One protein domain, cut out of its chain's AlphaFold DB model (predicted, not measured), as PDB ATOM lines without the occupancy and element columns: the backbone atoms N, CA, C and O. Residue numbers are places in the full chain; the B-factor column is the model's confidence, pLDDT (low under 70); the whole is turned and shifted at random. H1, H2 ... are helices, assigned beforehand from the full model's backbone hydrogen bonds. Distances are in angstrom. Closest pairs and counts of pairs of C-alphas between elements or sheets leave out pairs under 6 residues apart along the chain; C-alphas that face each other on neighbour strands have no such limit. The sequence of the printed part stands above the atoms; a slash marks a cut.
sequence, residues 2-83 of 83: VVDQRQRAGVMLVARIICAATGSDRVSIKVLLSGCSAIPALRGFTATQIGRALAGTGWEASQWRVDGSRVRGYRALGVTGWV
ATOM      1  N   VAL A   2     137.981 133.589 114.358       55.00
ATOM      2  CA  VAL A   2     137.686 132.219 113.925       55.00
ATOM      3  C   VAL A   2     138.826 131.341 114.437       55.00
ATOM      4  O   VAL A   2     139.982 131.651 114.178       55.00
ATOM      5  N   VAL A   3     138.522 130.304 115.222       61.19
ATOM      6  CA  VAL A   3     139.543 129.328 115.632       61.19
ATOM      7  C   VAL A   3     139.915 128.519 114.395       61.19
ATOM      8  O   VAL A   3     139.059 127.789 113.875       61.19
ATOM      9  N   ASP A   4     141.155 128.681 113.942       75.69
ATOM     10  CA  ASP A   4     141.712 128.023 112.761       75.69
ATOM     11  C   ASP A   4     141.739 126.497 112.946       75.69
ATOM     12  O   ASP A   4     141.878 125.991 114.065       75.69
ATOM     13  N   GLN A   5     141.598 125.729 111.865       74.50
ATOM     14  CA  GLN A   5     141.534 124.265 111.930       74.50
ATOM     15  C   GLN A   5     142.802 123.652 112.548       74.50
ATOM     16  O   GLN A   5     142.712 122.677 113.297       74.50
ATOM     17  N   ARG A   6     143.969 124.275 112.335       74.56
ATOM     18  CA  ARG A   6     145.233 123.865 112.970       74.56
ATOM     19  C   ARG A   6     145.222 124.091 114.479       74.56
ATOM     20  O   ARG A   6     145.743 123.276 115.234       74.56
ATOM     21  N   GLN A   7     144.584 125.168 114.929       74.38
ATOM     22  CA  GLN A   7     144.460 125.478 116.351       74.38
ATOM     23  C   GLN A   7     143.508 124.505 117.053       74.38
ATOM     24  O   GLN A   7     143.792 124.071 118.166       74.38
ATOM     25  N   ARG A   8     142.420 124.092 116.387       78.56
ATOM     26  CA  ARG A   8     141.519 123.049 116.914       78.56
ATOM     27  C   ARG A   8     142.240 121.716 117.082       78.56
ATOM     28  O   ARG A   8     142.135 121.105 118.141       78.56
ATOM     29  N   ALA A   9     143.017 121.314 116.076       82.00
ATOM     30  CA  ALA A   9     143.831 120.105 116.144       82.00
ATOM     31  C   ALA A   9     144.863 120.172 117.284       82.00
ATOM     32  O   ALA A   9     145.035 119.198 118.012       82.00
ATOM     33  N   GLY A  10     145.488 121.337 117.496       84.19
ATOM     34  CA  GLY A  10     146.413 121.558 118.608       84.19
ATOM     35  C   GLY A  10     145.756 121.384 119.981       84.19
ATOM     36  O   GLY A  10     146.266 120.636 120.811       84.19
ATOM     37  N   VAL A  11     144.602 122.019 120.212       83.00
ATOM     38  CA  VAL A  11     143.859 121.884 121.480       83.00
ATOM     39  C   VAL A  11     143.429 120.432 121.715       83.00
ATOM     40  O   VAL A  11     143.552 119.928 122.830       83.00
ATOM     41  N   MET A  12     142.979 119.736 120.668       85.38
ATOM     42  CA  MET A  12     142.594 118.324 120.750       85.38
ATOM     43  C   MET A  12     143.782 117.421 121.106       85.38
ATOM     44  O   MET A  12     143.644 116.507 121.919       85.38
ATOM     45  N   LEU A  13     144.952 117.674 120.515       85.44
ATOM     46  CA  LEU A  13     146.166 116.906 120.775       85.44
ATOM     47  C   LEU A  13     146.623 117.078 122.227       85.44
ATOM     48  O   LEU A  13     146.903 116.089 122.898       85.44
ATOM     49  N   VAL A  14     146.597 118.309 122.745       85.88
ATOM     50  CA  VAL A  14     146.851 118.592 124.168       85.88
ATOM     51  C   VAL A  14     145.867 117.844 125.059       85.88
ATOM     52  O   VAL A  14     146.275 117.194 126.017       85.88
ATOM     53  N   ALA A  15     144.577 117.898 124.728       83.62
ATOM     54  CA  ALA A  15     143.538 117.228 125.495       83.62
ATOM     55  C   ALA A  15     143.732 115.709 125.543       83.62
ATOM     56  O   ALA A  15     143.683 115.121 126.620       83.62
ATOM     57  N   ARG A  16     144.069 115.088 124.409       83.81
ATOM     58  CA  ARG A  16     144.395 113.659 124.346       83.81
ATOM     59  C   ARG A  16     145.654 113.292 125.122       83.81
ATOM     60  O   ARG A  16     145.642 112.276 125.805       83.81
ATOM     61  N   ILE A  17     146.713 114.096 125.041       86.12
ATOM     62  CA  ILE A  17     147.951 113.851 125.796       86.12
ATOM     63  C   ILE A  17     147.671 113.887 127.295       86.12
ATOM     64  O   ILE A  17     148.129 113.008 128.019       86.12
ATOM     65  N   ILE A  18     146.894 114.868 127.761       84.00
ATOM     66  CA  ILE A  18     146.558 114.967 129.181       84.00
ATOM     67  C   ILE A  18     145.709 113.767 129.610       84.00
ATOM     68  O   ILE A  18     146.036 113.160 130.621       84.00
ATOM     69  N   CYS A  19     144.688 113.375 128.839       81.94
ATOM     70  CA  CYS A  19     143.886 112.187 129.151       81.94
ATOM     71  C   CYS A  19     144.716 110.893 129.169       81.94
ATOM     72  O   CYS A  19     144.539 110.055 130.051       81.94
ATOM     73  N   ALA A  20     145.659 110.739 128.235       83.12
ATOM     74  CA  ALA A  20     146.573 109.601 128.208       83.12
ATOM     75  C   ALA A  20     147.516 109.591 129.423       83.12
ATOM     76  O   ALA A  20     147.760 108.536 130.002       83.12
ATOM     77  N   ALA A  21     148.011 110.759 129.842       82.31
ATOM     78  CA  ALA A  21     148.894 110.893 130.998       82.31
ATOM     79  C   ALA A  21     148.172 110.668 132.338       82.31
ATOM     80  O   ALA A  21     148.774 110.159 133.279       82.31
ATOM     81  N   THR A  22     146.891 111.039 132.443       78.75
ATOM     82  CA  THR A  22     146.084 110.854 133.662       78.75
ATOM     83  C   THR A  22     145.346 109.517 133.704       78.75
ATOM     84  O   THR A  22     144.708 109.212 134.713       78.75
ATOM     85  N   GLY A  23     145.370 108.741 132.614       78.38
ATOM     86  CA  GLY A  23     144.566 107.524 132.465       78.38
ATOM     87  C   GLY A  23     143.058 107.777 132.569       78.38
ATOM     88  O   GLY A  23     142.293 106.855 132.836       78.38
ATOM     89  N   SER A  24     142.627 109.030 132.415       77.88
ATOM     90  CA  SER A  24     141.243 109.456 132.570       77.88
ATOM     91  C   SER A  24     140.756 110.056 131.267       77.88
ATOM     92  O   SER A  24     141.390 110.946 130.720       77.88
ATOM     93  N   ASP A  25     139.571 109.653 130.823       74.56
ATOM     94  CA  ASP A  25     138.911 110.242 129.649       74.56
ATOM     95  C   ASP A  25     138.374 111.666 129.918       74.56
ATOM     96  O   ASP A  25     137.777 112.317 129.065       74.56
ATOM     97  N   ARG A  26     138.591 112.167 131.140       76.75
ATOM     98  CA  ARG A  26     138.144 113.475 131.599       76.75
ATOM     99  C   ARG A  26     139.326 114.374 131.926       76.75
ATOM    100  O   ARG A  26     140.270 113.963 132.598       76.75
ATOM    101  N   VAL A  27     139.219 115.639 131.540       75.25
ATOM    102  CA  VAL A  27     140.257 116.646 131.736       75.25
ATOM    103  C   VAL A  27     139.688 117.913 132.371       75.25
ATOM    104  O   VAL A  27     138.608 118.384 132.023       75.25
ATOM    105  N   SER A  28     140.398 118.501 133.332       78.62
ATOM    106  CA  SER A  28     139.990 119.803 133.874       78.62
ATOM    107  C   SER A  28     140.381 120.915 132.903       78.62
ATOM    108  O   SER A  28     141.509 120.952 132.405       78.62
ATOM    109  N   ILE A  29     139.481 121.877 132.685       78.62
ATOM    110  CA  ILE A  29     139.748 123.037 131.826       78.62
ATOM    111  C   ILE A  29     140.961 123.852 132.291       78.62
ATOM    112  O   ILE A  29     141.655 124.428 131.459       78.62
ATOM    113  N   LYS A  30     141.266 123.863 133.598       78.38
ATOM    114  CA  LYS A  30     142.471 124.515 134.139       78.38
ATOM    115  C   LYS A  30     143.747 123.821 133.662       78.38
ATOM    116  O   LYS A  30     144.684 124.489 133.234       78.38
ATOM    117  N   VAL A  31     143.756 122.488 133.700       82.56
ATOM    118  CA  VAL A  31     144.883 121.669 133.230       82.56
ATOM    119  C   VAL A  31     145.041 121.830 131.722       82.56
ATOM    120  O   VAL A  31     146.152 122.025 131.238       82.56
ATOM    121  N   LEU A  32     143.927 121.866 130.983       83.00
ATOM    122  CA  LEU A  32     143.967 122.111 129.547       83.00
ATOM    123  C   LEU A  32     144.530 123.489 129.198       83.00
ATOM    124  O   LEU A  32     145.313 123.616 128.264       83.00
ATOM    125  N   LEU A  33     144.131 124.519 129.945       84.19
ATOM    126  CA  LEU A  33     144.579 125.891 129.731       84.19
ATOM    127  C   LEU A  33     146.071 126.035 130.047       84.19
ATOM    128  O   LEU A  33     146.792 126.674 129.286       84.19
ATOM    129  N   SER A  34     146.549 125.366 131.099       83.81
ATOM    130  CA  SER A  34     147.980 125.256 131.396       83.81
ATOM    131  C   SER A  34     148.738 124.551 130.263       83.81
ATOM    132  O   SER A  34     149.701 125.114 129.740       83.81
ATOM    133  N   GLY A  35     148.256 123.397 129.792       84.94
ATOM    134  CA  GLY A  35     148.873 122.664 128.682       84.94
ATOM    135  C   GLY A  35     148.885 123.452 127.367       84.94
ATOM    136  O   GLY A  35     149.898 123.496 126.675       84.94
ATOM    137  N   CYS A  36     147.797 124.156 127.049       84.81
ATOM    138  CA  CYS A  36     147.727 125.030 125.877       84.81
ATOM    139  C   CYS A  36     148.658 126.243 126.015       84.81
ATOM    140  O   CYS A  36     149.262 126.662 125.033       84.81
ATOM    141  N   SER A  37     148.822 126.795 127.222       84.69
ATOM    142  CA  SER A  37     149.722 127.930 127.463       84.69
ATOM    143  C   SER A  37     151.201 127.588 127.255       84.69
ATOM    144  O   SER A  37     151.978 128.466 126.881       84.69
ATOM    145  N   ALA A  38     151.571 126.316 127.440       84.06
ATOM    146  CA  ALA A  38     152.921 125.813 127.205       84.06
ATOM    147  C   ALA A  38     153.263 125.694 125.708       84.06
ATOM    148  O   ALA A  38     154.436 125.589 125.353       84.06
ATOM    149  N   ILE A  39     152.263 125.737 124.821       84.44
ATOM    150  CA  ILE A  39     152.456 125.640 123.375       84.44
ATOM    151  C   ILE A  39     152.390 127.044 122.764       84.44
ATOM    152  O   ILE A  39     151.332 127.675 122.805       84.44
ATOM    153  N   PRO A  40     153.465 127.534 122.118       80.81
ATOM    154  CA  PRO A  40     153.507 128.883 121.549       80.81
ATOM    155  C   PRO A  40     152.343 129.189 120.594       80.81
ATOM    156  O   PRO A  40     151.800 130.288 120.622       80.81
ATOM    157  N   ALA A  41     151.913 128.201 119.802       80.12
ATOM    158  CA  ALA A  41     150.816 128.334 118.839       80.12
ATOM    159  C   ALA A  41     149.415 128.453 119.474       80.12
ATOM    160  O   ALA A  41     148.475 128.881 118.806       80.12
ATOM    161  N   LEU A  42     149.269 128.060 120.742       80.38
ATOM    162  CA  LEU A  42     148.014 128.105 121.505       80.38
ATOM    163  C   LEU A  42     148.092 129.101 122.673       80.38
ATOM    164  O   LEU A  42     147.136 129.267 123.435       80.38
ATOM    165  N   ARG A  43     149.224 129.797 122.812       78.56
ATOM    166  CA  ARG A  43     149.452 130.788 123.859       78.56
ATOM    167  C   ARG A  43     148.474 131.951 123.685       78.56
ATOM    168  O   ARG A  43     148.379 132.543 122.615       78.56
ATOM    169  N   GLY A  44     147.736 132.271 124.747       79.19
ATOM    170  CA  GLY A  44     146.698 133.309 124.734       79.19
ATOM    171  C   GLY A  44     145.283 132.798 124.446       79.19
ATOM    172  O   GLY A  44     144.342 133.590 124.445       79.19
ATOM    173  N   PHE A  45     145.101 131.489 124.251       81.00
ATOM    174  CA  PHE A  45     143.767 130.903 124.169       81.00
ATOM    175  C   PHE A  45     143.029 131.020 125.504       81.00
ATOM    176  O   PHE A  45     143.519 130.625 126.562       81.00
ATOM    177  N   THR A  46     141.805 131.533 125.441       81.31
ATOM    178  CA  THR A  46     140.891 131.580 126.586       81.31
ATOM    179  C   THR A  46     140.194 130.235 126.792       81.31
ATOM    180  O   THR A  46     140.004 129.463 125.849       81.31
ATOM    181  N   ALA A  47     139.713 129.982 128.014       76.69
ATOM    182  CA  ALA A  47     138.901 128.801 128.329       76.69
ATOM    183  C   ALA A  47     137.699 128.639 127.374       76.69
ATOM    184  O   ALA A  47     137.368 127.530 126.959       76.69
ATOM    185  N   THR A  48     137.080 129.747 126.958       78.00
ATOM    186  CA  THR A  48     135.960 129.746 126.008       78.00
ATOM    187  C   THR A  48     136.384 129.317 124.602       78.00
ATOM    188  O   THR A  48     135.660 128.574 123.942       78.00
ATOM    189  N   GLN A  49     137.548 129.767 124.121       80.94
ATOM    190  CA  GLN A  49     138.079 129.362 122.813       80.94
ATOM    191  C   GLN A  49     138.485 127.890 122.803       80.94
ATOM    192  O   GLN A  49     138.179 127.189 121.844       80.94
ATOM    193  N   ILE A  50     139.099 127.419 123.890       81.19
ATOM    194  CA  ILE A  50     139.415 126.007 124.112       81.19
ATOM    195  C   ILE A  50     138.138 125.160 124.083       81.19
ATOM    196  O   ILE A  50     138.060 124.186 123.339       81.19
ATOM    197  N   GLY A  51     137.104 125.570 124.820       78.06
ATOM    198  CA  GLY A  51     135.824 124.866 124.837       78.06
ATOM    199  C   GLY A  51     135.141 124.821 123.468       78.06
ATOM    200  O   GLY A  51     134.618 123.784 123.071       78.06
ATOM    201  N   ARG A  52     135.188 125.920 122.700       78.38
ATOM    202  CA  ARG A  52     134.683 125.953 121.314       78.38
ATOM    203  C   ARG A  52     135.495 125.062 120.376       78.38
ATOM    204  O   ARG A  52     134.913 124.427 119.503       78.38
ATOM    205  N   ALA A  53     136.816 125.020 120.543       80.12
ATOM    206  CA  ALA A  53     137.688 124.149 119.766       80.12
ATOM    207  C   ALA A  53     137.355 122.673 120.024       80.12
ATOM    208  O   ALA A  53     137.168 121.932 119.066       80.12
ATOM    209  N   LEU A  54     137.184 122.288 121.292       78.25
ATOM    210  CA  LEU A  54     136.808 120.929 121.688       78.25
ATOM    211  C   LEU A  54     135.417 120.534 121.182       78.25
ATOM    212  O   LEU A  54     135.272 119.475 120.570       78.25
ATOM    213  N   ALA A  55     134.421 121.410 121.343       77.88
ATOM    214  CA  ALA A  55     133.068 121.183 120.832       77.88
ATOM    215  C   ALA A  55     133.052 120.964 119.308       77.88
ATOM    216  O   ALA A  55     132.312 120.127 118.804       77.88
ATOM    217  N   GLY A  56     133.920 121.665 118.570       74.81
ATOM    218  CA  GLY A  56     134.090 121.476 117.127       74.81
ATOM    219  C   GLY A  56     134.854 120.209 116.719       74.81
ATOM    220  O   GLY A  56     135.012 119.980 115.524       74.81
ATOM    221  N   THR A  57     135.353 119.418 117.674       73.62
ATOM    222  CA  THR A  57     136.145 118.190 117.444       73.62
ATOM    223  C   THR A  57     135.476 116.920 117.978       73.62
ATOM    224  O   THR A  57     136.097 115.860 117.974       73.62
ATOM    225  N   GLY A  58     134.222 117.013 118.436       72.62
ATOM    226  CA  GLY A  58     133.458 115.866 118.941       72.62
ATOM    227  C   GLY A  58     133.756 115.477 120.392       72.62
ATOM    228  O   GLY A  58     133.355 114.401 120.812       72.62
ATOM    229  N   TRP A  59     134.447 116.328 121.159       76.69
ATOM    230  CA  TRP A  59     134.597 116.143 122.604       76.69
ATOM    231  C   TRP A  59     133.332 116.579 123.339       76.69
ATOM    232  O   TRP A  59     132.880 117.723 123.198       76.69
ATOM    233  N   GLU A  60     132.799 115.701 124.179       73.31
ATOM    234  CA  GLU A  60     131.619 115.986 124.983       73.31
ATOM    235  C   GLU A  60     131.943 116.965 126.110       73.31
ATOM    236  O   GLU A  60     133.009 116.932 126.724       73.31
ATOM    237  N   ALA A  61     130.990 117.835 126.448       68.00
ATOM    238  CA  ALA A  61     131.168 118.790 127.540       68.00
ATOM    239  C   ALA A  61     131.423 118.104 128.900       68.00
ATOM    240  O   ALA A  61     132.060 118.700 129.768       68.00
ATOM    241  N   SER A  62     130.959 116.864 129.077       69.69
ATOM    242  CA  SER A  62     131.212 115.992 130.234       69.69
ATOM    243  C   SER A  62     132.693 115.603 130.382       69.69
ATOM    244  O   SER A  62     133.166 115.427 131.505       69.69
ATOM    245  N   GLN A  63     133.438 115.528 129.274       70.19
ATOM    246  CA  GLN A  63     134.845 115.123 129.235       70.19
ATOM    247  C   GLN A  63     135.803 116.259 129.611       70.19
ATOM    248  O   GLN A  63     136.924 115.994 130.023       70.19
ATOM    249  N   TRP A  64     135.404 117.533 129.518       69.50
ATOM    250  CA  TRP A  64     136.314 118.664 129.787       69.50
ATOM    251  C   TRP A  64     135.800 119.709 130.798       69.50
ATOM    252  O   TRP A  64     136.446 120.735 131.032       69.50
ATOM    253  N   ARG A  65     134.659 119.445 131.456       64.31
ATOM    254  CA  ARG A  65     134.071 120.279 132.530       64.31
ATOM    255  C   ARG A  65     134.175 119.634 133.923       64.31
ATOM    256  O   ARG A  65     133.183 119.541 134.637       64.31
ATOM    257  N   VAL A  66     135.367 119.187 134.321       54.78
ATOM    258  CA  VAL A  66     135.544 118.453 135.597       54.78
ATOM    259  C   VAL A  66     135.520 119.353 136.840       54.78
ATOM    260  O   VAL A  66     135.189 118.893 137.926       54.78
ATOM    261  N   ASP A  67     135.790 120.650 136.711       48.28
ATOM    262  CA  ASP A  67     135.641 121.562 137.844       48.28
ATOM    263  C   ASP A  67     134.210 122.100 137.889       48.28
ATOM    264  O   ASP A  67     133.791 122.833 136.990       48.28
ATOM    265  N   GLY A  68     133.490 121.784 138.971       41.97
ATOM    266  CA  GLY A  68     132.169 122.299 139.355       41.97
ATOM    267  C   GLY A  68     132.109 123.816 139.577       41.97
ATOM    268  O   GLY A  68     131.317 124.305 140.380       41.97
ATOM    269  N   SER A  69     132.912 124.586 138.840       42.03
ATOM    270  CA  SER A  69     132.699 125.999 138.571       42.03
ATOM    271  C   SER A  69     131.420 126.126 137.758       42.03
ATOM    272  O   SER A  69     131.432 126.250 136.536       42.03
ATOM    273  N   ARG A  70     130.301 126.022 138.479       42.31
ATOM    274  CA  ARG A  70     128.934 126.335 138.092       42.31
ATOM    275  C   ARG A  70     128.986 127.475 137.092       42.31
ATOM    276  O   ARG A  70     129.213 128.626 137.468       42.31
ATOM    277  N   VAL A  71     128.851 127.148 135.809       47.22
ATOM    278  CA  VAL A  71     129.012 128.146 134.765       47.22
ATOM    279  C   VAL A  71     127.746 128.983 134.704       47.22
ATOM    280  O   VAL A  71     126.890 128.825 133.841       47.22
ATOM    281  N   ARG A  72     127.640 129.910 135.654       42.56
ATOM    282  CA  ARG A  72     126.590 130.923 135.742       42.56
ATOM    283  C   ARG A  72     126.630 131.893 134.546       42.56
ATOM    284  O   ARG A  72     125.730 132.707 134.413       42.56
ATOM    285  N   GLY A  73     127.627 131.778 133.660       38.31
ATOM    286  CA  GLY A  73     127.792 132.598 132.455       38.31
ATOM    287  C   GLY A  73     127.346 131.969 131.125       38.31
ATOM    288  O   GLY A  73     127.143 132.709 130.170       38.31
ATOM    289  N   TYR A  74     127.139 130.646 131.012       44.66
ATOM    290  CA  TYR A  74     126.757 130.044 129.712       44.66
ATOM    291  C   TYR A  74     125.267 130.201 129.380       44.66
ATOM    292  O   TYR A  74     124.882 130.010 128.230       44.66
ATOM    293  N   ARG A  75     124.439 130.653 130.335       36.38
ATOM    294  CA  ARG A  75     123.057 131.077 130.046       36.38
ATOM    295  C   ARG A  75     122.997 132.347 129.182       36.38
ATOM    296  O   ARG A  75     121.957 132.622 128.605       36.38
ATOM    297  N   ALA A  76     124.108 133.077 129.042       36.06
ATOM    298  CA  ALA A  76     124.214 134.245 128.167       36.06
ATOM    299  C   ALA A  76     124.650 133.910 126.725       36.06
ATOM    300  O   ALA A  76     124.756 134.813 125.904       36.06
ATOM    301  N   LEU A  77     124.926 132.637 126.402       40.78
ATOM    302  CA  LEU A  77     125.484 132.239 125.098       40.78
ATOM    303  C   LEU A  77     124.577 131.323 124.261       40.78
ATOM    304  O   LEU A  77     125.037 130.798 123.254       40.78
ATOM    305  N   GLY A  78     123.304 131.148 124.636       35.00
ATOM    306  CA  GLY A  78     122.290 130.563 123.744       35.00
ATOM    307  C   GLY A  78     122.555 129.129 123.273       35.00
ATOM    308  O   GLY A  78     121.963 128.699 122.291       35.00
ATOM    309  N   VAL A  79     123.429 128.372 123.943       38.34
ATOM    310  CA  VAL A  79     123.658 126.960 123.609       38.34
ATOM    311  C   VAL A  79     122.595 126.121 124.316       38.34
ATOM    312  O   VAL A  79     122.821 125.544 125.378       38.34
ATOM    313  N   THR A  80     121.389 126.139 123.757       44.34
ATOM    314  CA  THR A  80     120.341 125.147 124.009       44.34
ATOM    315  C   THR A  80     120.691 123.864 123.272       44.34
ATOM    316  O   THR A  80     120.804 123.868 122.051       44.34
ATOM    317  N   GLY A  81     120.847 122.774 124.016       30.22
ATOM    318  CA  GLY A  81     121.009 121.436 123.457       30.22
ATOM    319  C   GLY A  81     121.773 120.538 124.416       30.22
ATOM    320  O   GLY A  81     122.984 120.403 124.292       30.22
ATOM    321  N   TRP A  82     121.063 119.988 125.399       35.47
ATOM    322  CA  TRP A  82     121.501 118.820 126.156       35.47
ATOM    323  C   TRP A  82     120.702 117.635 125.622       35.47
ATOM    324  O   TRP A  82     119.475 117.653 125.718       35.47
ATOM    325  N   VAL A  83     121.396 116.649 125.066       35.69
ATOM    326  CA  VAL A  83     121.042 115.231 125.161       35.69
ATOM    327  C   VAL A  83     122.313 114.531 125.603       35.69
ATOM    328  O   VAL A  83     123.370 114.897 125.040       35.69
TER     329      VAL A  83
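AT A GLANCE: This is residues 2 to 83 of the 83 residues of an uncharacterized protein of Acidiphilium sp. 21-60-14 (UniProt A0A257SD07). What shape? H2 and H3, both near H4, cross long helix H1, and residues 75 to 81 stick out. Which parts? The printed part has 82 residues, under half in named elements: H1 to H4 in order, all helix. It is compact, radius of gyration of the C-alphas 12.4 A, spans 31 by 31 by 20 A.

HOW THE PARTS SIT: What touches? H1, residues 5 to 22, touches H2, residues 29 to 37, with residues 11 to 18 alone, C-alphas 15 and 32 closest, 6.4 A. With residues 7 to 12 alone it touches H3, residues 47 to 55, about perpendicular at 88 degrees, C-alphas 8 and 53 closest, 4.9 A. Backbones? In H1, H2 and H3 every O i to N i+4 pair is within hydrogen-bond range.

IN THESE COORDINATES: What starts? H1 starts at C-alpha 5 (141.534, 124.265, 111.930). What ends? H4, residues 61 to 64, ends at C-alpha 64 (136.314, 118.664, 129.787).

THE WHOLE: Any cut? The printed part has no cut. Low confidence? In the model 24 residues, among them 64 to 83, have pLDDT under 70.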